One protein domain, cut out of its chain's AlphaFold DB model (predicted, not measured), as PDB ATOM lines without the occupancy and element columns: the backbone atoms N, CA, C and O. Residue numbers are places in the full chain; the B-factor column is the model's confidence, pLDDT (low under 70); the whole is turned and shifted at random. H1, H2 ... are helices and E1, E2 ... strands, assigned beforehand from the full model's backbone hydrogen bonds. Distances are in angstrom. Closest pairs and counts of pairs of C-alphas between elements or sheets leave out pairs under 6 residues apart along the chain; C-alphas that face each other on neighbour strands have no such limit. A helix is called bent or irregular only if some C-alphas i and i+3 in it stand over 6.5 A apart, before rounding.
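Overview. This is residues 148 to 301 of the 329 residues of an uncharacterized protein of Deinococcus sp. S14-83 (UniProt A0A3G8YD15). A small antiparallel sheet of three strands has two long helical rods side by side past its E3 edge, H1a and H2, while H1b, the other arm of the bent helix H1, turns to cover E2 and E3 on one face. Long unnamed stretches run round this core, and the short H3 sits near E1. The printed part has 154 residues, with three named helices and three named strands in the order H1 E1 E2 E3 H2 H3; the sheet's order is E1 - E2 - E3. The class is mixed, helices and strands, though under half of the residues are in named elements. The whole is compact, with a radius of gyration of the C-alphas of 16.0 A and spans of 51 by 37 by 25 A.

Arrangement. Begin at the sheet, a meander of E1, residues 221 to 226, E2, residues 232 to 238, and E3, residues 242 to 248, each strand the antiparallel neighbour of the one before. In the hairpin of E1 and E2 look for N 223 and O 235, 2.8 A apart and within hydrogen-bond range; in that of E2 and E3, for N 244 and O 236, also 2.8 A. Residues 159 to 160 pair antiparallel with residues 247 to 248 of E3. H1, residues 175 to 201, was assigned as one helix by its hydrogen bonds but is bent, with C-alphas 189 and 192 8.7 A apart; its arms H1a, residues 175 to 189, and H1b, residues 192 to 201, stand at a steep tilt of 69 degrees, only just short of about perpendicular. H1b is over E2 and E3 at a height over the sheet of 9.9 A; its closest C-alphas to E3 are those of Cys 195 and Leu 243, 7.3 A. H1a touches H2, residues 254 to 277, the same way at a shallow tilt of 25 degrees, closest at the C-alphas of Ile 183 and Glu 265, 5.5 A. H1a and H2 only graze the sheet. H3, residues 297 to 300, is not on the sheet and is apart from H2. Each O i to N i+4 pair is within hydrogen-bond range in H1b and H2, and 10 of 11 in H1a; H3 is too short for one.

Along the chain. Find C-alpha 175 at (-52.696, -49.236, -42.269); from there H1a runs 22.0 A, and H1b then 14.3 A. E1 spans 16.6 A, E2 20.3 A and E3 19.7 A. H2 runs 34.1 A to C-alpha 277 at (-25.319, -43.478, -35.627), and H3, 6.1 A long, ends at C-alpha 300, (-39.981, -14.398, -39.107).

Size, cuts and confidence. The C-alphas farthest apart are those of Ser 166 and Glu 290, 51.8 A. The printed part has no cut; the links H1 to E1 and H2 to H3 are long. Mean pLDDT of the printed part is 77.2, with 39 residues under 70, among them 148 to 154, 206 to 212 and 287 to 295.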
ATOM      1  N   LEU A 148     -42.431 -26.090 -53.335       54.78
ATOM      2  CA  LEU A 148     -43.002 -24.982 -52.591       54.78
ATOM      3  C   LEU A 148     -43.783 -24.093 -53.539       54.78
ATOM      4  O   LEU A 148     -43.213 -23.389 -54.370       54.78
ATOM      5  N   GLU A 149     -45.092 -24.082 -53.356       58.75
ATOM      6  CA  GLU A 149     -45.964 -23.145 -54.039       58.75
ATOM      7  C   GLU A 149     -46.291 -21.986 -53.097       58.75
ATOM      8  O   GLU A 149     -47.420 -21.838 -52.637       58.75
ATOM      9  N   GLN A 150     -45.286 -21.165 -52.769       54.75
ATOM     10  CA  GLN A 150     -45.503 -19.997 -51.901       54.75
ATOM     11  C   GLN A 150     -46.437 -18.957 -52.551       54.75
ATOM     12  O   GLN A 150     -47.170 -18.270 -51.843       54.75
ATOM     13  N   ASP A 151     -46.472 -18.905 -53.888       55.31
ATOM     14  CA  ASP A 151     -47.217 -17.896 -54.652       55.31
ATOM     15  C   ASP A 151     -48.478 -18.426 -55.354       55.31
ATOM     16  O   ASP A 151     -49.186 -17.650 -56.006       55.31
ATOM     17  N   LYS A 152     -48.795 -19.726 -55.246       57.53
ATOM     18  CA  LYS A 152     -50.058 -20.255 -55.783       57.53
ATOM     19  C   LYS A 152     -51.073 -20.457 -54.661       57.53
ATOM     20  O   LYS A 152     -50.751 -21.043 -53.626       57.53
ATOM     21  N   PRO A 153     -52.319 -19.985 -54.836       62.06
ATOM     22  CA  PRO A 153     -53.373 -20.304 -53.889       62.06
ATOM     23  C   PRO A 153     -53.594 -21.819 -53.886       62.06
ATOM     24  O   PRO A 153     -53.692 -22.431 -54.952       62.06
ATOM     25  N   LEU A 154     -53.704 -22.413 -52.692       66.69
ATOM     26  CA  LEU A 154     -54.156 -23.799 -52.576       66.69
ATOM     27  C   LEU A 154     -55.475 -23.954 -53.333       66.69
ATOM     28  O   LEU A 154     -56.357 -23.097 -53.201       66.69
ATOM     29  N   PRO A 155     -55.657 -25.061 -54.068       73.31
ATOM     30  CA  PRO A 155     -56.974 -25.426 -54.550       73.31
ATOM     31  C   PRO A 155     -57.965 -25.460 -53.385       73.31
ATOM     32  O   PRO A 155     -57.653 -26.043 -52.343       73.31
ATOM     33  N   GLU A 156     -59.141 -24.858 -53.571       82.00
ATOM     34  CA  GLU A 156     -60.243 -24.971 -52.615       82.00
ATOM     35  C   GLU A 156     -60.621 -26.453 -52.466       82.00
ATOM     36  O   GLU A 156     -61.109 -27.077 -53.411       82.00
ATOM     37  N   ASP A 157     -60.327 -27.029 -51.300       83.06
ATOM     38  CA  ASP A 157     -60.586 -28.428 -50.956       83.06
ATOM     39  C   ASP A 157     -60.601 -28.588 -49.426       83.06
ATOM     40  O   ASP A 157     -60.100 -27.728 -48.693       83.06
ATOM     41  N   ASP A 158     -61.129 -29.715 -48.954       85.12
ATOM     42  CA  ASP A 158     -60.985 -30.138 -47.565       85.12
ATOM     43  C   ASP A 158     -59.613 -30.806 -47.408       85.12
ATOM     44  O   ASP A 158     -59.370 -31.883 -47.956       85.12
ATOM     45  N   TYR A 159     -58.705 -30.192 -46.649       86.56
ATOM     46  CA  TYR A 159     -57.403 -30.785 -46.339       86.56
ATOM     47  C   TYR A 159     -57.485 -31.516 -45.010       86.56
ATOM     48  O   TYR A 159     -57.654 -30.907 -43.956       86.56
ATOM     49  N   LEU A 160     -57.371 -32.836 -45.070       88.75
ATOM     50  CA  LEU A 160     -57.557 -33.713 -43.922       88.75
ATOM     51  C   LEU A 160     -56.371 -34.674 -43.841       88.75
ATOM     52  O   LEU A 160     -55.825 -35.086 -44.862       88.75
ATOM     53  N   MET A 161     -55.982 -35.092 -42.638       88.06
ATOM     54  CA  MET A 161     -55.028 -36.198 -42.514       88.06
ATOM     55  C   MET A 161     -55.687 -37.477 -43.041       88.06
ATOM     56  O   MET A 161     -55.257 -38.077 -44.023       88.06
ATOM     57  N   TRP A 162     -56.830 -37.836 -42.462       91.38
ATOM     58  CA  TRP A 162     -57.543 -39.057 -42.799       91.38
ATOM     59  C   TRP A 162     -59.038 -38.813 -43.013       91.38
ATOM     60  O   TRP A 162     -59.615 -37.876 -42.467       91.38
ATOM     61  N   TRP A 163     -59.658 -39.677 -43.814       91.88
ATOM     62  CA  TRP A 163     -61.106 -39.770 -43.999       91.88
ATOM     63  C   TRP A 163     -61.456 -41.195 -44.437       91.88
ATOM     64  O   TRP A 163     -60.620 -41.832 -45.095       91.88
ATOM     65  N   PRO A 164     -62.668 -41.679 -44.110       89.44
ATOM     66  CA  PRO A 164     -63.093 -43.022 -44.472       89.44
ATOM     67  C   PRO A 164     -63.249 -43.167 -45.989       89.44
ATOM     68  O   PRO A 164     -63.823 -42.304 -46.658       89.44
ATOM     69  N   GLU A 165     -62.780 -44.294 -46.516       86.69
ATOM     70  CA  GLU A 165     -63.003 -44.751 -47.891       86.69
ATOM     71  C   GLU A 165     -63.491 -46.207 -47.872       86.69
ATOM     72  O   GLU A 165     -63.390 -46.892 -46.861       86.69
ATOM     73  N   SER A 166     -64.020 -46.718 -48.987       85.19
ATOM     74  CA  SER A 166     -64.554 -48.091 -49.045       85.19
ATOM     75  C   SER A 166     -63.531 -49.176 -48.679       85.19
ATOM     76  O   SER A 166     -63.924 -50.243 -48.216       85.19
ATOM     77  N   ALA A 167     -62.238 -48.910 -48.889       77.56
ATOM     78  CA  ALA A 167     -61.143 -49.809 -48.535       77.56
ATOM     79  C   ALA A 167     -60.717 -49.709 -47.055       77.56
ATOM     80  O   ALA A 167     -60.239 -50.694 -46.500       77.56
ATOM     81  N   GLU A 168     -60.911 -48.550 -46.418       84.69
ATOM     82  CA  GLU A 168     -60.641 -48.306 -44.995       84.69
ATOM     83  C   GLU A 168     -61.741 -47.402 -44.421       84.69
ATOM     84  O   GLU A 168     -61.671 -46.171 -44.489       84.69
ATOM     85  N   ASP A 169     -62.785 -48.015 -43.862       90.12
ATOM     86  CA  ASP A 169     -63.958 -47.314 -43.325       90.12
ATOM     87  C   ASP A 169     -63.736 -46.776 -41.900       90.12
ATOM     88  O   ASP A 169     -64.476 -45.912 -41.425       90.12
ATOM     89  N   ARG A 170     -62.705 -47.274 -41.211       89.75
ATOM     90  CA  ARG A 170     -62.329 -46.910 -39.843       89.75
ATOM     91  C   ARG A 170     -60.834 -46.656 -39.763       89.75
ATOM     92  O   ARG A 170     -60.049 -47.428 -40.300       89.75
ATOM     93  N   LEU A 171     -60.451 -45.624 -39.014       88.25
ATOM     94  CA  LEU A 171     -59.044 -45.322 -38.748       88.25
ATOM     95  C   LEU A 171     -58.411 -46.364 -37.813       88.25
ATOM     96  O   LEU A 171     -57.277 -46.785 -38.007       88.25
ATOM     97  N   VAL A 172     -59.140 -46.798 -36.781       90.31
ATOM     98  CA  VAL A 172     -58.606 -47.746 -35.793       90.31
ATOM     99  C   VAL A 172     -58.300 -49.087 -36.460       90.31
ATOM    100  O   VAL A 172     -59.193 -49.731 -37.004       90.31
ATOM    101  N   GLY A 173     -57.039 -49.515 -36.369       85.38
ATOM    102  CA  GLY A 173     -56.555 -50.765 -36.959       85.38
ATOM    103  C   GLY A 173     -56.226 -50.682 -38.452       85.38
ATOM    104  O   GLY A 173     -55.762 -51.675 -39.008       85.38
ATOM    105  N   SER A 174     -56.426 -49.523 -39.084       89.69
ATOM    106  CA  SER A 174     -56.097 -49.292 -40.492       89.69
ATOM    107  C   SER A 174     -54.580 -49.198 -40.706       89.69
ATOM    108  O   SER A 174     -53.819 -48.958 -39.759       89.69
ATOM    109  N   GLU A 175     -54.115 -49.406 -41.940       86.88
ATOM    110  CA  GLU A 175     -52.696 -49.236 -42.269       86.88
ATOM    111  C   GLU A 175     -52.269 -47.783 -42.029       86.88
ATOM    112  O   GLU A 175     -51.210 -47.521 -41.456       86.88
ATOM    113  N   TYR A 176     -53.143 -46.841 -42.385       87.88
ATOM    114  CA  TYR A 176     -52.922 -45.414 -42.196       87.88
ATOM    115  C   TYR A 176     -52.614 -45.067 -40.732       87.88
ATOM    116  O   TYR A 176     -51.655 -44.346 -40.449       87.88
ATOM    117  N   ALA A 177     -53.386 -45.610 -39.783       89.81
ATOM    118  CA  ALA A 177     -53.155 -45.375 -38.357       89.81
ATOM    119  C   ALA A 177     -51.801 -45.917 -37.879       89.81
ATOM    120  O   ALA A 177     -51.100 -45.230 -37.138       89.81
ATOM    121  N   GLN A 178     -51.400 -47.108 -38.337       89.94
ATOM    122  CA  GLN A 178     -50.102 -47.696 -37.984       89.94
ATOM    123  C   GLN A 178     -48.937 -46.843 -38.495       89.94
ATOM    124  O   GLN A 178     -47.896 -46.742 -37.848       89.94
ATOM    125  N   MET A 179     -49.098 -46.227 -39.663       85.31
ATOM    126  CA  MET A 179     -48.085 -45.345 -40.229       85.31
ATOM    127  C   MET A 179     -47.980 -44.021 -39.480       85.31
ATOM    128  O   MET A 179     -46.870 -43.581 -39.189       85.31
ATOM    129  N   LEU A 180     -49.117 -43.413 -39.127       90.12
ATOM    130  CA  LEU A 180     -49.125 -42.225 -38.274       90.12
ATOM    131  C   LEU A 180     -48.458 -42.503 -36.926       90.12
ATOM    132  O   LEU A 180     -47.657 -41.695 -36.472       90.12
ATOM    133  N   GLU A 181     -48.747 -43.651 -36.311       92.38
ATOM    134  CA  GLU A 181     -48.136 -44.044 -35.041       92.38
ATOM    135  C   GLU A 181     -46.606 -44.112 -35.146       92.38
ATOM    136  O   GLU A 181     -45.913 -43.539 -34.310       92.38
ATOM    137  N   ARG A 182     -46.062 -44.728 -36.205       90.56
ATOM    138  CA  ARG A 182     -44.606 -44.763 -36.443       90.56
ATOM    139  C   ARG A 182     -44.026 -43.369 -36.647       90.56
ATOM    140  O   ARG A 182     -43.004 -43.044 -36.055       90.56
ATOM    141  N   ILE A 183     -44.690 -42.536 -37.447       90.75
ATOM    142  CA  ILE A 183     -44.274 -41.149 -37.677       90.75
ATOM    143  C   ILE A 183     -44.238 -40.368 -36.357       90.75
ATOM    144  O   ILE A 183     -43.290 -39.620 -36.129       90.75
ATOM    145  N   TYR A 184     -45.220 -40.546 -35.470       92.88
ATOM    146  CA  TYR A 184     -45.226 -39.888 -34.163       92.88
ATOM    147  C   TYR A 184     -44.172 -40.446 -33.204       92.88
ATOM    148  O   TYR A 184     -43.502 -39.664 -32.542       92.88
ATOM    149  N   GLN A 185     -43.922 -41.757 -33.202       91.94
ATOM    150  CA  GLN A 185     -42.834 -42.347 -32.411       91.94
ATOM    151  C   GLN A 185     -41.456 -41.789 -32.805       91.94
ATOM    152  O   GLN A 185     -40.623 -41.537 -31.939       91.94
ATOM    153  N   LEU A 186     -41.216 -41.558 -34.102       90.19
ATOM    154  CA  LEU A 186     -39.983 -40.916 -34.583       90.19
ATOM    155  C   LEU A 186     -39.878 -39.458 -34.105       90.19
ATOM    156  O   LEU A 186     -38.796 -38.991 -33.743       90.19
ATOM    157  N   GLN A 187     -41.006 -38.742 -34.081       91.88
ATOM    158  CA  GLN A 187     -41.075 -37.368 -33.582       91.88
ATOM    159  C   GLN A 187     -40.871 -37.264 -32.070       91.88
ATOM    160  O   GLN A 187     -40.259 -36.301 -31.622       91.88
ATOM    161  N   ASP A 188     -41.325 -38.242 -31.288       89.81
ATOM    162  CA  ASP A 188     -41.108 -38.247 -29.837       89.81
ATOM    163  C   ASP A 188     -39.616 -38.349 -29.475       89.81
ATOM    164  O   ASP A 188     -39.186 -37.880 -28.421       89.81
ATOM    165  N   GLU A 189     -38.807 -38.955 -30.346       89.00
ATOM    166  CA  GLU A 189     -37.381 -39.156 -30.103       89.00
ATOM    167  C   GLU A 189     -36.512 -38.003 -30.629       89.00
ATOM    168  O   GLU A 189     -35.630 -37.517 -29.914       89.00
ATOM    169  N   TYR A 190     -36.756 -37.560 -31.866       89.44
ATOM    170  CA  TYR A 190     -35.927 -36.575 -32.577       89.44
ATOM    171  C   TYR A 190     -36.751 -35.450 -33.228       89.44
ATOM    172  O   TYR A 190     -36.331 -34.858 -34.223       89.44
ATOM    173  N   GLY A 191     -37.920 -35.119 -32.686       90.12
ATOM    174  CA  GLY A 191     -38.842 -34.117 -33.222       90.12
ATOM    175  C   GLY A 191     -38.202 -32.775 -33.581       90.12
ATOM    176  O   GLY A 191     -38.499 -32.242 -34.647       90.12
ATOM    177  N   SER A 192     -37.276 -32.254 -32.770       88.12
ATOM    178  CA  SER A 192     -36.592 -30.984 -33.048       88.12
ATOM    179  C   SER A 192     -35.673 -31.051 -34.272       88.12
ATOM    180  O   SER A 192     -35.574 -30.096 -35.044       88.12
ATOM    181  N   LEU A 193     -35.031 -32.200 -34.497       85.88
ATOM    182  CA  LEU A 193     -34.253 -32.469 -35.705       85.88
ATOM    183  C   LEU A 193     -35.175 -32.552 -36.922       85.88
ATOM    184  O   LEU A 193     -34.950 -31.864 -37.914       85.88
ATOM    185  N   LEU A 194     -36.244 -33.346 -36.826       87.94
ATOM    186  CA  LEU A 194     -37.198 -33.517 -37.923       87.94
ATOM    187  C   LEU A 194     -37.863 -32.181 -38.290       87.94
ATOM    188  O   LEU A 194     -37.999 -31.864 -39.466       87.94
ATOM    189  N   CYS A 195     -38.218 -31.365 -37.296       88.00
ATOM    190  CA  CYS A 195     -38.770 -30.031 -37.504       88.00
ATOM    191  C   CYS A 195     -37.784 -29.114 -38.237       88.00
ATOM    192  O   CYS A 195     -38.166 -28.499 -39.230       88.00
ATOM    193  N   GLY A 196     -36.523 -29.057 -37.793       83.06
ATOM    194  CA  GLY A 196     -35.488 -28.248 -38.442       83.06
ATOM    195  C   GLY A 196     -35.269 -28.648 -39.901       83.06
ATOM    196  O   GLY A 196     -35.292 -27.799 -40.790       83.06
ATOM    197  N   VAL A 197     -35.156 -29.951 -40.157       78.94
ATOM    198  CA  VAL A 197     -34.938 -30.479 -41.506       78.94
ATOM    199  C   VAL A 197     -36.133 -30.214 -42.420       78.94
ATOM    200  O   VAL A 197     -35.945 -29.716 -43.529       78.94
ATOM    201  N   ILE A 198     -37.365 -30.474 -41.968       82.00
ATOM    202  CA  ILE A 198     -38.540 -30.179 -42.794       82.00
ATOM    203  C   ILE A 198     -38.660 -28.666 -43.015       82.00
ATOM    204  O   ILE A 198     -38.948 -28.261 -44.133       82.00
ATOM    205  N   ALA A 199     -38.389 -27.822 -42.012       79.69
ATOM    206  CA  ALA A 199     -38.424 -26.366 -42.165       79.69
ATOM    207  C   ALA A 199     -37.436 -25.857 -43.228       79.69
ATOM    208  O   ALA A 199     -37.788 -24.973 -44.008       79.69
ATOM    209  N   LEU A 200     -36.235 -26.437 -43.307       75.12
ATOM    210  CA  LEU A 200     -35.295 -26.169 -44.400       75.12
ATOM    211  C   LEU A 200     -35.870 -26.611 -45.754       75.12
ATOM    212  O   LEU A 200     -35.820 -25.860 -46.725       75.12
ATOM    213  N   GLN A 201     -36.453 -27.810 -45.823       73.94
ATOM    214  CA  GLN A 201     -37.004 -28.361 -47.067       73.94
ATOM    215  C   GLN A 201     -38.200 -27.573 -47.599       73.94
ATOM    216  O   GLN A 201     -38.303 -27.357 -48.803       73.94
ATOM    217  N   VAL A 202     -39.086 -27.112 -46.716       73.19
ATOM    218  CA  VAL A 202     -40.232 -26.275 -47.088       73.19
ATOM    219  C   VAL A 202     -39.876 -24.780 -47.129       73.19
ATOM    220  O   VAL A 202     -40.758 -23.925 -47.139       73.19
ATOM    221  N   GLY A 203     -38.582 -24.441 -47.185       71.94
ATOM    222  CA  GLY A 203     -38.103 -23.073 -47.406       71.94
ATOM    223  C   GLY A 203     -38.542 -22.084 -46.327       71.94
ATOM    224  O   GLY A 203     -38.674 -20.891 -46.588       71.94
ATOM    225  N   TRP A 204     -38.816 -22.581 -45.124       76.44
ATOM    226  CA  TRP A 204     -39.141 -21.775 -43.954       76.44
ATOM    227  C   TRP A 204     -37.908 -21.340 -43.171       76.44
ATOM    228  O   TRP A 204     -37.960 -20.370 -42.415       76.44
ATOM    229  N   ALA A 205     -36.811 -22.072 -43.343       72.62
ATOM    230  CA  ALA A 205     -35.495 -21.738 -42.838       72.62
ATOM    231  C   ALA A 205     -34.489 -21.774 -43.997       72.62
ATOM    232  O   ALA A 205     -34.625 -22.564 -44.930       72.62
ATOM    233  N   GLU A 206     -33.469 -20.922 -43.936       66.06
ATOM    234  CA  GLU A 206     -32.391 -20.889 -44.930       66.06
ATOM    235  C   GLU A 206     -31.268 -21.845 -44.527       66.06
ATOM    236  O   GLU A 206     -30.900 -21.907 -43.356       66.06
ATOM    237  N   ALA A 207     -30.655 -22.552 -45.478       57.81
ATOM    238  CA  ALA A 207     -29.530 -23.448 -45.183       57.81
ATOM    239  C   ALA A 207     -28.333 -22.713 -44.539       57.81
ATOM    240  O   ALA A 207     -27.657 -23.271 -43.676       57.81
ATOM    241  N   GLU A 208     -28.124 -21.434 -44.882       52.66
ATOM    242  CA  GLU A 208     -27.086 -20.572 -44.289       52.66
ATOM    243  C   GLU A 208     -27.287 -20.330 -42.787       52.66
ATOM    244  O   GLU A 208     -26.331 -20.030 -42.072       52.66
ATOM    245  N   SER A 209     -28.512 -20.515 -42.279       52.00
ATOM    246  CA  SER A 209     -28.796 -20.415 -40.846       52.00
ATOM    247  C   SER A 209     -28.219 -21.581 -40.034       52.00
ATOM    248  O   SER A 209     -28.211 -21.514 -38.803       52.00
ATOM    249  N   GLY A 210     -27.727 -22.641 -40.696       49.56
ATOM    250  CA  GLY A 210     -27.114 -23.803 -40.049       49.56
ATOM    251  C   GLY A 210     -28.070 -24.554 -39.122       49.56
ATOM    252  O   GLY A 210     -27.622 -25.236 -38.202       49.56
ATOM    253  N   VAL A 211     -29.386 -24.391 -39.310       55.59
ATOM    254  CA  VAL A 211     -30.406 -24.920 -38.397       55.59
ATOM    255  C   VAL A 211     -30.508 -26.431 -38.551       55.59
ATOM    256  O   VAL A 211     -31.297 -26.959 -39.324       55.59
ATOM    257  N   ALA A 212     -29.696 -27.123 -37.762       64.44
ATOM    258  CA  ALA A 212     -29.730 -28.562 -37.573       64.44
ATOM    259  C   ALA A 212     -31.008 -29.029 -36.865       64.44
ATOM    260  O   ALA A 212     -31.556 -30.091 -37.152       64.44
ATOM    261  N   ARG A 213     -31.468 -28.221 -35.905       80.44
ATOM    262  CA  ARG A 213     -32.609 -28.504 -35.037       80.44
ATOM    263  C   ARG A 213     -33.407 -27.242 -34.772       80.44
ATOM    264  O   ARG A 213     -32.849 -26.172 -34.529       80.44
ATOM    265  N   ALA A 214     -34.719 -27.392 -34.726       83.69
ATOM    266  CA  ALA A 214     -35.633 -26.329 -34.363       83.69
ATOM    267  C   ALA A 214     -36.763 -26.867 -33.496       83.69
ATOM    268  O   ALA A 214     -37.230 -27.980 -33.718       83.69
ATOM    269  N   ASP A 215     -37.217 -26.087 -32.518       85.44
ATOM    270  CA  ASP A 215     -38.397 -26.504 -31.765       85.44
ATOM    271  C   ASP A 215     -39.638 -26.407 -32.650       85.44
ATOM    272  O   ASP A 215     -39.721 -25.593 -33.571       85.44
ATOM    273  N   PHE A 216     -40.655 -27.191 -32.320       86.75
ATOM    274  CA  PHE A 216     -41.964 -26.938 -32.889       86.75
ATOM    275  C   PHE A 216     -42.473 -25.549 -32.457       86.75
ATOM    276  O   PHE A 216     -42.232 -25.114 -31.321       86.75
ATOM    277  N   PRO A 217     -43.215 -24.842 -33.325       85.38
ATOM    278  CA  PRO A 217     -43.783 -23.547 -32.986       85.38
ATOM    279  C   PRO A 217     -44.967 -23.699 -32.021       85.38
ATOM    280  O   PRO A 217     -45.746 -24.651 -32.092       85.38
ATOM    281  N   ALA A 218     -45.133 -22.734 -31.110       85.75
ATOM    282  CA  ALA A 218     -46.259 -22.728 -30.170       85.75
ATOM    283  C   ALA A 218     -47.618 -22.558 -30.880       85.75
ATOM    284  O   ALA A 218     -48.632 -23.066 -30.414       85.75
ATOM    285  N   GLN A 219     -47.632 -21.840 -32.005       83.88
ATOM    286  CA  GLN A 219     -48.779 -21.733 -32.906       83.88
ATOM    287  C   GLN A 219     -48.534 -22.608 -34.129       83.88
ATOM    288  O   GLN A 219     -47.396 -22.703 -34.579       83.88
ATOM    289  N   THR A 220     -49.584 -23.217 -34.676       85.00
ATOM    290  CA  THR A 220     -49.443 -24.077 -35.853       85.00
ATOM    291  C   THR A 220     -48.918 -23.290 -37.053       85.00
ATOM    292  O   THR A 220     -49.519 -22.297 -37.457       85.00
ATOM    293  N   ALA A 221     -47.803 -23.748 -37.621       83.25
ATOM    294  CA  ALA A 221     -47.291 -23.297 -38.911       83.25
ATOM    295  C   ALA A 221     -47.806 -24.222 -40.022       83.25
ATOM    296  O   ALA A 221     -47.887 -25.433 -39.804       83.25
ATOM    297  N   TYR A 222     -48.134 -23.666 -41.192       84.06
ATOM    298  CA  TYR A 222     -48.724 -24.386 -42.330       84.06
ATOM    299  C   TYR A 222     -47.938 -24.132 -43.614       84.06
ATOM    300  O   TYR A 222     -47.754 -22.978 -44.000       84.06
ATOM    301  N   ALA A 223     -47.428 -25.189 -44.250       81.38
ATOM    302  CA  ALA A 223     -46.726 -25.118 -45.531       81.38
ATOM    303  C   ALA A 223     -47.624 -25.696 -46.608       81.38
ATOM    304  O   ALA A 223     -48.158 -26.792 -46.439       81.38
ATOM    305  N   HIS A 224     -47.737 -24.996 -47.728       82.06
ATOM    306  CA  HIS A 224     -48.348 -25.552 -48.924       82.06
ATOM    307  C   HIS A 224     -47.255 -26.179 -49.762       82.06
ATOM    308  O   HIS A 224     -46.263 -25.526 -50.091       82.06
ATOM    309  N   VAL A 225     -47.438 -27.452 -50.078       74.62
ATOM    310  CA  VAL A 225     -46.481 -28.204 -50.869       74.62
ATOM    311  C   VAL A 225     -47.213 -28.992 -51.939       74.62
ATOM    312  O   VAL A 225     -48.292 -29.543 -51.712       74.62
ATOM    313  N   GLU A 226     -46.616 -29.058 -53.118       68.06
ATOM    314  CA  GLU A 226     -47.042 -29.983 -54.156       68.06
ATOM    315  C   GLU A 226     -46.192 -31.247 -54.063       68.06
ATOM    316  O   GLU A 226     -44.970 -31.175 -54.135       68.06
ATOM    317  N   CYS A 227     -46.842 -32.392 -53.872       59.19
ATOM    318  CA  CYS A 227     -46.211 -33.706 -53.828       59.19
ATOM    319  C   CYS A 227     -45.605 -34.079 -55.198       59.19
ATOM    320  O   CYS A 227     -45.996 -33.514 -56.220       59.19
ATOM    321  N   PRO A 228     -44.776 -35.133 -55.284       48.34
ATOM    322  CA  PRO A 228     -44.080 -35.540 -56.517       48.34
ATOM    323  C   PRO A 228     -45.029 -35.893 -57.658       48.34
ATOM    324  O   PRO A 228     -44.708 -35.789 -58.838       48.34
ATOM    325  N   SER A 229     -46.217 -36.360 -57.285       49.50
ATOM    326  CA  SER A 229     -47.307 -36.714 -58.182       49.50
ATOM    327  C   SER A 229     -48.143 -35.507 -58.628       49.50
ATOM    328  O   SER A 229     -49.223 -35.706 -59.180       49.50
ATOM    329  N   GLY A 230     -47.715 -34.274 -58.335       56.53
ATOM    330  CA  GLY A 230     -48.469 -33.050 -58.614       56.53
ATOM    331  C   GLY A 230     -49.688 -32.848 -57.707       56.53
ATOM    332  O   GLY A 230     -50.641 -32.163 -58.083       56.53
ATOM    333  N   LEU A 231     -49.729 -33.516 -56.546       67.25
ATOM    334  CA  LEU A 231     -50.890 -33.486 -55.651       67.25
ATOM    335  C   LEU A 231     -50.705 -32.440 -54.548       67.25
ATOM    336  O   LEU A 231     -49.671 -32.452 -53.878       67.25
ATOM    337  N   PRO A 232     -51.702 -31.574 -54.301       74.69
ATOM    338  CA  PRO A 232     -51.602 -30.573 -53.252       74.69
ATOM    339  C   PRO A 232     -51.677 -31.234 -51.872       74.69
ATOM    340  O   PRO A 232     -52.558 -32.062 -51.599       74.69
ATOM    341  N   MET A 233     -50.765 -30.828 -50.996       81.44
ATOM    342  CA  MET A 233     -50.694 -31.237 -49.601       81.44
ATOM    343  C   MET A 233     -50.382 -30.020 -48.726       81.44
ATOM    344  O   MET A 233     -49.704 -29.078 -49.134       81.44
ATOM    345  N   VAL A 234     -50.880 -30.055 -47.496       86.44
ATOM    346  CA  VAL A 234     -50.503 -29.103 -46.456       86.44
ATOM    347  C   VAL A 234     -49.685 -29.837 -45.408       86.44
ATOM    348  O   VAL A 234     -50.107 -30.869 -44.891       86.44
ATOM    349  N   ILE A 235     -48.516 -29.304 -45.075       87.56
ATOM    350  CA  ILE A 235     -47.733 -29.749 -43.923       87.56
ATOM    351  C   ILE A 235     -48.052 -28.807 -42.776       87.56
ATOM    352  O   ILE A 235     -48.017 -27.594 -42.960       87.56
ATOM    353  N   SER A 236     -48.356 -29.337 -41.592       88.62
ATOM    354  CA  SER A 236     -48.492 -28.502 -40.402       88.62
ATOM    355  C   SER A 236     -47.590 -28.940 -39.263       88.62
ATOM    356  O   SER A 236     -47.317 -30.124 -39.097       88.62
ATOM    357  N   MET A 237     -47.103 -27.966 -38.497       89.38
ATOM    358  CA  MET A 237     -46.189 -28.177 -37.376       89.38
ATOM    359  C   MET A 237     -46.647 -27.373 -36.166       89.38
ATOM    360  O   MET A 237     -46.875 -26.172 -36.293       89.38
ATOM    361  N   SER A 238     -46.757 -28.000 -34.994       89.81
ATOM    362  CA  SER A 238     -46.979 -27.297 -33.723       89.81
ATOM    363  C   SER A 238     -46.451 -28.088 -32.530       89.81
ATOM    364  O   SER A 238     -46.291 -29.300 -32.613       89.81
ATOM    365  N   GLN A 239     -46.202 -27.419 -31.401       88.81
ATOM    366  CA  GLN A 239     -45.789 -28.102 -30.164       88.81
ATOM    367  C   GLN A 239     -46.843 -29.092 -29.666       88.81
ATOM    368  O   GLN A 239     -46.500 -30.126 -29.110       88.81
ATOM    369  N   GLU A 240     -48.125 -28.780 -29.864       87.38
ATOM    370  CA  GLU A 240     -49.222 -29.621 -29.385       87.38
ATOM    371  C   GLU A 240     -49.406 -30.885 -30.237       87.38
ATOM    372  O   GLU A 240     -49.770 -31.933 -29.710       87.38
ATOM    373  N   LYS A 241     -49.214 -30.785 -31.559       86.12
ATOM    374  CA  LYS A 241     -49.595 -31.843 -32.512       86.12
ATOM    375  C   LYS A 241     -48.426 -32.436 -33.300       86.12
ATOM    376  O   LYS A 241     -48.654 -33.351 -34.090       86.12
ATOM    377  N   GLY A 242     -47.217 -31.906 -33.126       90.69
ATOM    378  CA  GLY A 242     -46.051 -32.263 -33.925       90.69
ATOM    379  C   GLY A 242     -46.224 -31.913 -35.406       90.69
ATOM    380  O   GLY A 242     -46.952 -30.985 -35.771       90.69
ATOM    381  N   LEU A 243     -45.541 -32.677 -36.251       90.19
ATOM    382  CA  LEU A 243     -45.604 -32.680 -37.707       90.19
ATOM    383  C   LEU A 243     -46.811 -33.492 -38.202       90.19
ATOM    384  O   LEU A 243     -47.001 -34.650 -37.822       90.19
ATOM    385  N   ARG A 244     -47.605 -32.895 -39.093       91.31
ATOM    386  CA  ARG A 244     -48.795 -33.491 -39.714       91.31
ATOM    387  C   ARG A 244     -48.808 -33.259 -41.220       91.31
ATOM    388  O   ARG A 244     -48.371 -32.214 -41.696       91.31
ATOM    389  N   PHE A 245     -49.397 -34.212 -41.938       88.38
ATOM    390  CA  PHE A 245     -49.582 -34.186 -43.388       88.38
ATOM    391  C   PHE A 245     -51.075 -34.212 -43.702       88.38
ATOM    392  O   PHE A 245     -51.775 -35.134 -43.284       88.38
ATOM    393  N   HIS A 246     -51.564 -33.201 -44.414       90.38
ATOM    394  CA  HIS A 246     -52.975 -33.045 -44.760       90.38
ATOM    395  C   HIS A 246     -53.136 -33.095 -46.268       90.38
ATOM    396  O   HIS A 246     -52.508 -32.337 -47.003       90.38
ATOM    397  N   PHE A 247     -54.012 -33.971 -46.729       85.38
ATOM    398  CA  PHE A 247     -54.215 -34.257 -48.138       85.38
ATOM    399  C   PHE A 247     -55.541 -33.657 -48.598       85.38
ATOM    400  O   PHE A 247     -56.536 -33.739 -47.878       85.38
ATOM    401  N   ALA A 248     -55.561 -33.090 -49.804       84.56
ATOM    402  CA  ALA A 248     -56.784 -32.605 -50.439       84.56
ATOM    403  C   ALA A 248     -57.752 -33.769 -50.698       84.56
ATOM    404  O   ALA A 248     -57.434 -34.678 -51.479       84.56
ATOM    405  N   ARG A 249     -58.919 -33.743 -50.047       85.88
ATOM    406  CA  ARG A 249     -59.895 -34.838 -50.027       85.88
ATOM    407  C   ARG A 249     -60.389 -35.221 -51.411       85.88
ATOM    408  O   ARG A 249     -60.513 -36.407 -51.702       85.88
ATOM    409  N   SER A 250     -60.671 -34.242 -52.270       84.25
ATOM    410  CA  SER A 250     -61.209 -34.520 -53.607       84.25
ATOM    411  C   SER A 250     -60.149 -34.971 -54.622       84.25
ATOM    412  O   SER A 250     -60.494 -35.438 -55.708       84.25
ATOM    413  N   ARG A 251     -58.858 -34.842 -54.279       79.56
ATOM    414  CA  ARG A 251     -57.726 -35.014 -55.211       79.56
ATOM    415  C   ARG A 251     -56.799 -36.172 -54.865       79.56
ATOM    416  O   ARG A 251     -56.043 -36.606 -55.727       79.56
ATOM    417  N   ASN A 252     -56.840 -36.659 -53.628       75.50
ATOM    418  CA  ASN A 252     -55.988 -37.747 -53.165       75.50
ATOM    419  C   ASN A 252     -56.833 -38.990 -52.877       75.50
ATOM    420  O   ASN A 252     -57.791 -38.934 -52.121       75.50
ATOM    421  N   SER A 253     -56.457 -40.134 -53.437       79.75
ATOM    422  CA  SER A 253     -56.998 -41.444 -53.048       79.75
ATOM    423  C   SER A 253     -56.281 -41.994 -51.813       79.75
ATOM    424  O   SER A 253     -55.131 -41.631 -51.546       79.75
ATOM    425  N   LEU A 254     -56.896 -42.932 -51.085       78.06
ATOM    426  CA  LEU A 254     -56.230 -43.652 -49.992       78.06
ATOM    427  C   LEU A 254     -54.866 -44.232 -50.402       78.06
ATOM    428  O   LEU A 254     -53.889 -44.072 -49.672       78.06
ATOM    429  N   ALA A 255     -54.774 -44.854 -51.581       71.19
ATOM    430  CA  ALA A 255     -53.532 -45.455 -52.068       71.19
ATOM    431  C   ALA A 255     -52.404 -44.422 -52.238       71.19
ATOM    432  O   ALA A 255     -51.266 -44.687 -51.853       71.19
ATOM    433  N   GLN A 256     -52.722 -43.234 -52.762       71.31
ATOM    434  CA  GLN A 256     -51.759 -42.135 -52.902       71.31
ATOM    435  C   GLN A 256     -51.310 -41.613 -51.538       71.31
ATOM    436  O   GLN A 256     -50.116 -41.443 -51.310       71.31
ATOM    437  N   ARG A 257     -52.247 -41.424 -50.602       78.75
ATOM    438  CA  ARG A 257     -51.920 -40.964 -49.245       78.75
ATOM    439  C   ARG A 257     -51.015 -41.944 -48.505       78.75
ATOM    440  O   ARG A 257     -50.030 -41.526 -47.905       78.75
ATOM    441  N   LEU A 258     -51.324 -43.241 -48.569       75.19
ATOM    442  CA  LEU A 258     -50.487 -44.287 -47.977       75.19
ATOM    443  C   LEU A 258     -49.099 -44.315 -48.623       75.19
ATOM    444  O   LEU A 258     -48.106 -44.426 -47.917       75.19
ATOM    445  N   ALA A 259     -48.996 -44.173 -49.946       62.09
ATOM    446  CA  ALA A 259     -47.696 -44.119 -50.613       62.09
ATOM    447  C   ALA A 259     -46.839 -42.944 -50.105       62.09
ATOM    448  O   ALA A 259     -45.706 -43.165 -49.678       62.09
ATOM    449  N   LEU A 260     -47.418 -41.739 -50.054       68.06
ATOM    450  CA  LEU A 260     -46.744 -40.528 -49.573       68.06
ATOM    451  C   LEU A 260     -46.325 -40.659 -48.106       68.06
ATOM    452  O   LEU A 260     -45.186 -40.369 -47.744       68.06
ATOM    453  N   LEU A 261     -47.210 -41.163 -47.242       76.44
ATOM    454  CA  LEU A 261     -46.856 -41.380 -45.843       76.44
ATOM    455  C   LEU A 261     -45.761 -42.441 -45.668       76.44
ATOM    456  O   LEU A 261     -44.980 -42.329 -44.727       76.44
ATOM    457  N   ARG A 262     -45.674 -43.463 -46.536       73.44
ATOM    458  CA  ARG A 262     -44.630 -44.508 -46.435       73.44
ATOM    459  C   ARG A 262     -43.271 -43.899 -46.722       73.44
ATOM    460  O   ARG A 262     -42.283 -44.274 -46.098       73.44
ATOM    461  N   VAL A 263     -43.225 -42.946 -47.641       63.22
ATOM    462  CA  VAL A 263     -42.005 -42.206 -47.943       63.22
ATOM    463  C   VAL A 263     -41.648 -41.283 -46.801       63.22
ATOM    464  O   VAL A 263     -40.500 -41.316 -46.361       63.22
ATOM    465  N   MET A 264     -42.608 -40.516 -46.283       73.31
ATOM    466  CA  MET A 264     -42.344 -39.647 -45.139       73.31
ATOM    467  C   MET A 264     -41.844 -40.457 -43.942       73.31
ATOM    468  O   MET A 264     -40.806 -40.128 -43.384       73.31
ATOM    469  N   GLU A 265     -42.504 -41.560 -43.590       78.50
ATOM    470  CA  GLU A 265     -42.059 -42.444 -42.506       78.50
ATOM    471  C   GLU A 265     -40.637 -42.953 -42.744       78.50
ATOM    472  O   GLU A 265     -39.776 -42.794 -41.881       78.50
ATOM    473  N   ARG A 266     -40.354 -43.491 -43.934       65.75
ATOM    474  CA  ARG A 266     -39.025 -43.999 -44.282       65.75
ATOM    475  C   ARG A 266     -37.950 -42.922 -44.183       65.75
ATOM    476  O   ARG A 266     -36.859 -43.196 -43.684       65.75
ATOM    477  N   TYR A 267     -38.247 -41.723 -44.666       70.12
ATOM    478  CA  TYR A 267     -37.337 -40.591 -44.619       70.12
ATOM    479  C   TYR A 267     -37.023 -40.185 -43.175       70.12
ATOM    480  O   TYR A 267     -35.857 -40.139 -42.782       70.12
ATOM    481  N   LEU A 268     -38.057 -39.977 -42.355       79.38
ATOM    482  CA  LEU A 268     -37.901 -39.626 -40.943       79.38
ATOM    483  C   LEU A 268     -37.173 -40.740 -40.164       79.38
ATOM    484  O   LEU A 268     -36.339 -40.453 -39.302       79.38
ATOM    485  N   SER A 269     -37.421 -42.006 -40.511       76.44
ATOM    486  CA  SER A 269     -36.717 -43.173 -39.971       76.44
ATOM    487  C   SER A 269     -35.226 -43.162 -40.321       76.44
ATOM    488  O   SER A 269     -34.392 -43.435 -39.459       76.44
ATOM    489  N   GLN A 270     -34.863 -42.817 -41.561       68.19
ATOM    490  CA  GLN A 270     -33.464 -42.699 -41.984       68.19
ATOM    491  C   GLN A 270     -32.749 -41.541 -41.290       68.19
ATOM    492  O   GLN A 270     -31.628 -41.729 -40.824       68.19
ATOM    493  N   LEU A 271     -33.401 -40.382 -41.164       72.38
ATOM    494  CA  LEU A 271     -32.865 -39.256 -40.394       72.38
ATOM    495  C   LEU A 271     -32.621 -39.645 -38.935       72.38
ATOM    496  O   LEU A 271     -31.557 -39.372 -38.386       72.38
ATOM    497  N   THR A 272     -33.586 -40.331 -38.324       80.69
ATOM    498  CA  THR A 272     -33.489 -40.807 -36.940       80.69
ATOM    499  C   THR A 272     -32.354 -41.819 -36.772       80.69
ATOM    500  O   THR A 272     -31.581 -41.737 -35.820       80.69
ATOM    501  N   LEU A 273     -32.207 -42.762 -37.707       76.56
ATOM    502  CA  LEU A 273     -31.103 -43.721 -37.697       76.56
ATOM    503  C   LEU A 273     -29.749 -43.019 -37.842       76.56
ATOM    504  O   LEU A 273     -28.847 -43.292 -37.057       76.56
ATOM    505  N   ALA A 274     -29.623 -42.091 -38.791       68.44
ATOM    506  CA  ALA A 274     -28.395 -41.333 -38.998       68.44
ATOM    507  C   ALA A 274     -28.034 -40.492 -37.762       68.44
ATOM    508  O   ALA A 274     -26.873 -40.450 -37.363       68.44
ATOM    509  N   ALA A 275     -29.029 -39.888 -37.104       76.19
ATOM    510  CA  ALA A 275     -28.838 -39.163 -35.852       76.19
ATOM    511  C   ALA A 275     -28.334 -40.072 -34.722       76.19
ATOM    512  O   ALA A 275     -27.431 -39.681 -33.987       76.19
ATOM    513  N   ARG A 276     -28.870 -41.294 -34.610       78.94
ATOM    514  CA  ARG A 276     -28.404 -42.301 -33.641       78.94
ATOM    515  C   ARG A 276     -26.983 -42.776 -33.939       78.94
ATOM    516  O   ARG A 276     -26.185 -42.887 -33.017       78.94
ATOM    517  N   GLU A 277     -26.662 -43.053 -35.202       74.31
ATOM    518  CA  GLU A 277     -25.319 -43.478 -35.627       74.31
ATOM    519  C   GLU A 277     -24.268 -42.382 -35.417       74.31
ATOM    520  O   GLU A 277     -23.115 -42.686 -35.124       74.31
ATOM    521  N   ALA A 278     -24.677 -41.120 -35.531       71.62
ATOM    522  CA  ALA A 278     -23.860 -39.954 -35.215       71.62
ATOM    523  C   ALA A 278     -23.871 -39.581 -33.720       71.62
ATOM    524  O   ALA A 278     -23.326 -38.543 -33.354       71.62
ATOM    525  N   GLU A 279     -24.505 -40.397 -32.869       82.31
ATOM    526  CA  GLU A 279     -24.613 -40.194 -31.420       82.31
ATOM    527  C   GLU A 279     -25.196 -38.820 -31.031       82.31
ATOM    528  O   GLU A 279     -24.882 -38.261 -29.978       82.31
ATOM    529  N   LEU A 280     -26.079 -38.265 -31.870       80.75
ATOM    530  CA  LEU A 280     -26.756 -37.010 -31.565       80.75
ATOM    531  C   LEU A 280     -27.743 -37.211 -30.402       80.75
ATOM    532  O   LEU A 280     -28.511 -38.182 -30.415       80.75
ATOM    533  N   PRO A 281     -27.811 -36.271 -29.440       84.62
ATOM    534  CA  PRO A 281     -28.709 -36.386 -28.295       84.62
ATOM    535  C   PRO A 281     -30.170 -36.408 -28.751       84.62
ATOM    536  O   PRO A 281     -30.579 -35.605 -29.592       84.62
ATOM    537  N   SER A 282     -30.986 -37.300 -28.197       88.94
ATOM    538  CA  SER A 282     -32.436 -37.252 -28.419       88.94
ATOM    539  C   SER A 282     -33.051 -36.003 -27.776       88.94
ATOM    540  O   SER A 282     -32.433 -35.340 -26.935       88.94
ATOM    541  N   ASP A 283     -34.291 -35.673 -28.129       87.38
ATOM    542  CA  ASP A 283     -34.984 -34.513 -27.553       87.38
ATOM    543  C   ASP A 283     -35.167 -34.639 -26.031       87.38
ATOM    544  O   ASP A 283     -35.043 -33.654 -25.305       87.38
ATOM    545  N   ALA A 284     -35.342 -35.859 -25.512       85.19
ATOM    546  CA  ALA A 284     -35.394 -36.120 -24.071       85.19
ATOM    547  C   ALA A 284     -34.033 -35.935 -23.361       85.19
ATOM    548  O   ALA A 284     -33.984 -35.695 -22.146       85.19
ATOM    549  N   GLN A 285     -32.930 -36.080 -24.102       82.56
ATOM    550  CA  GLN A 285     -31.560 -35.939 -23.601       82.56
ATOM    551  C   GLN A 285     -31.042 -34.498 -23.679       82.56
ATOM    552  O   GLN A 285     -30.101 -34.180 -22.953       82.56
ATOM    553  N   ARG A 286     -31.671 -33.615 -24.473       75.31
ATOM    554  CA  ARG A 286     -31.384 -32.168 -24.507       75.31
ATOM    555  C   ARG A 286     -31.746 -31.519 -23.167       75.31
ATOM    556  O   ARG A 286     -32.831 -30.975 -22.978       75.31
ATOM    557  N   ARG A 287     -30.832 -31.582 -22.198       53.59
ATOM    558  CA  ARG A 287     -30.967 -30.957 -20.875       53.59
ATOM    559  C   ARG A 287     -29.910 -29.871 -20.690       53.59
ATOM    560  O   ARG A 287     -29.037 -29.998 -19.840       53.59
ATOM    561  N   GLY A 288     -30.020 -28.770 -21.431       53.94
ATOM    562  CA  GLY A 288     -29.247 -27.566 -21.127       53.94
ATOM    563  C   GLY A 288     -29.364 -26.450 -22.170       53.94
ATOM    564  O   GLY A 288     -29.523 -26.738 -23.350       53.94
ATOM    565  N   PRO A 289     -29.258 -25.167 -21.768       46.00
ATOM    566  CA  PRO A 289     -29.206 -24.018 -22.681       46.00
ATOM    567  C   PRO A 289     -27.900 -23.919 -23.496       46.00
ATOM    568  O   PRO A 289     -27.773 -23.006 -24.314       46.00
ATOM    569  N   GLU A 290     -26.939 -24.816 -23.250       47.47
ATOM    570  CA  GLU A 290     -25.639 -24.881 -23.934       47.47
ATOM    571  C   GLU A 290     -25.636 -25.846 -25.135       47.47
ATOM    572  O   GLU A 290     -24.813 -25.682 -26.033       47.47
ATOM    573  N   ASP A 291     -26.613 -26.758 -25.223       53.94
ATOM    574  CA  ASP A 291     -26.819 -27.630 -26.384       53.94
ATOM    575  C   ASP A 291     -27.714 -26.912 -27.404       53.94
ATOM    576  O   ASP A 291     -28.944 -27.004 -27.343       53.94
ATOM    577  N   GLU A 292     -27.076 -26.139 -28.293       54.59
ATOM    578  CA  GLU A 292     -27.661 -25.408 -29.431       54.59
ATOM    579  C   GLU A 292     -28.972 -24.685 -29.097       54.59
ATOM    580  O   GLU A 292     -30.051 -25.276 -29.139       54.59
ATOM    581  N   LYS A 293     -28.918 -23.373 -28.816       55.25
ATOM    582  CA  LYS A 293     -30.143 -22.562 -28.705       55.25
ATOM    583  C   LYS A 293     -31.023 -22.824 -29.937       55.25
ATOM    584  O   LYS A 293     -30.622 -22.427 -31.031       55.25
ATOM    585  N   PRO A 294     -32.184 -23.484 -29.777       58.78
ATOM    586  CA  PRO A 294     -32.983 -23.895 -30.917       58.78
ATOM    587  C   PRO A 294     -33.419 -22.651 -31.684       58.78
ATOM    588  O   PRO A 294     -33.855 -21.651 -31.099       58.78
ATOM    589  N   SER A 295     -33.238 -22.694 -33.002       63.72
ATOM    590  CA  SER A 295     -33.607 -21.575 -33.860       63.72
ATOM    591  C   SER A 295     -35.116 -21.377 -33.831       63.72
ATOM    592  O   SER A 295     -35.876 -22.336 -33.951       63.72
ATOM    593  N   ARG A 296     -35.551 -20.121 -33.697       70.94
ATOM    594  CA  ARG A 296     -36.961 -19.714 -33.780       70.94
ATOM    595  C   ARG A 296     -37.307 -19.219 -35.182       70.94
ATOM    596  O   ARG A 296     -37.863 -18.128 -35.319       70.94
ATOM    597  N   TRP A 297     -36.953 -19.986 -36.213       68.75
ATOM    598  CA  TRP A 297     -37.176 -19.633 -37.626       68.75
ATOM    599  C   TRP A 297     -38.622 -19.181 -37.895       68.75
ATOM    600  O   TRP A 297     -38.850 -18.189 -38.584       68.75
ATOM    601  N   TRP A 298     -39.595 -19.808 -37.227       70.81
ATOM    602  CA  TRP A 298     -41.020 -19.498 -37.363       70.81
ATOM    603  C   TRP A 298     -41.403 -18.073 -36.933       70.81
ATOM    604  O   TRP A 298     -42.471 -17.588 -37.293       70.81
ATOM    605  N   SER A 299     -40.564 -17.377 -36.158       68.25
ATOM    606  CA  SER A 299     -40.850 -16.007 -35.709       68.25
ATOM    607  C   SER A 299     -40.794 -14.964 -36.831       68.25
ATOM    608  O   SER A 299     -41.418 -13.912 -36.702       68.25
ATOM    609  N   GLY A 300     -40.080 -15.258 -37.923       63.94
ATOM    610  CA  GLY A 300     -39.981 -14.398 -39.107       63.94
ATOM    611  C   GLY A 300     -41.016 -14.701 -40.191       63.94
ATOM    612  O   GLY A 300     -41.074 -13.993 -41.193       63.94
ATOM    613  N   MET A 301     -41.835 -15.737 -40.011       62.75
ATOM    614  CA  MET A 301     -42.790 -16.146 -41.031       62.75
ATOM    615  C   MET A 301     -44.007 -15.225 -41.070       62.75
ATOM    616  O   MET A 301     -44.600 -14.938 -40.022       62.75
TER     617      MET A 301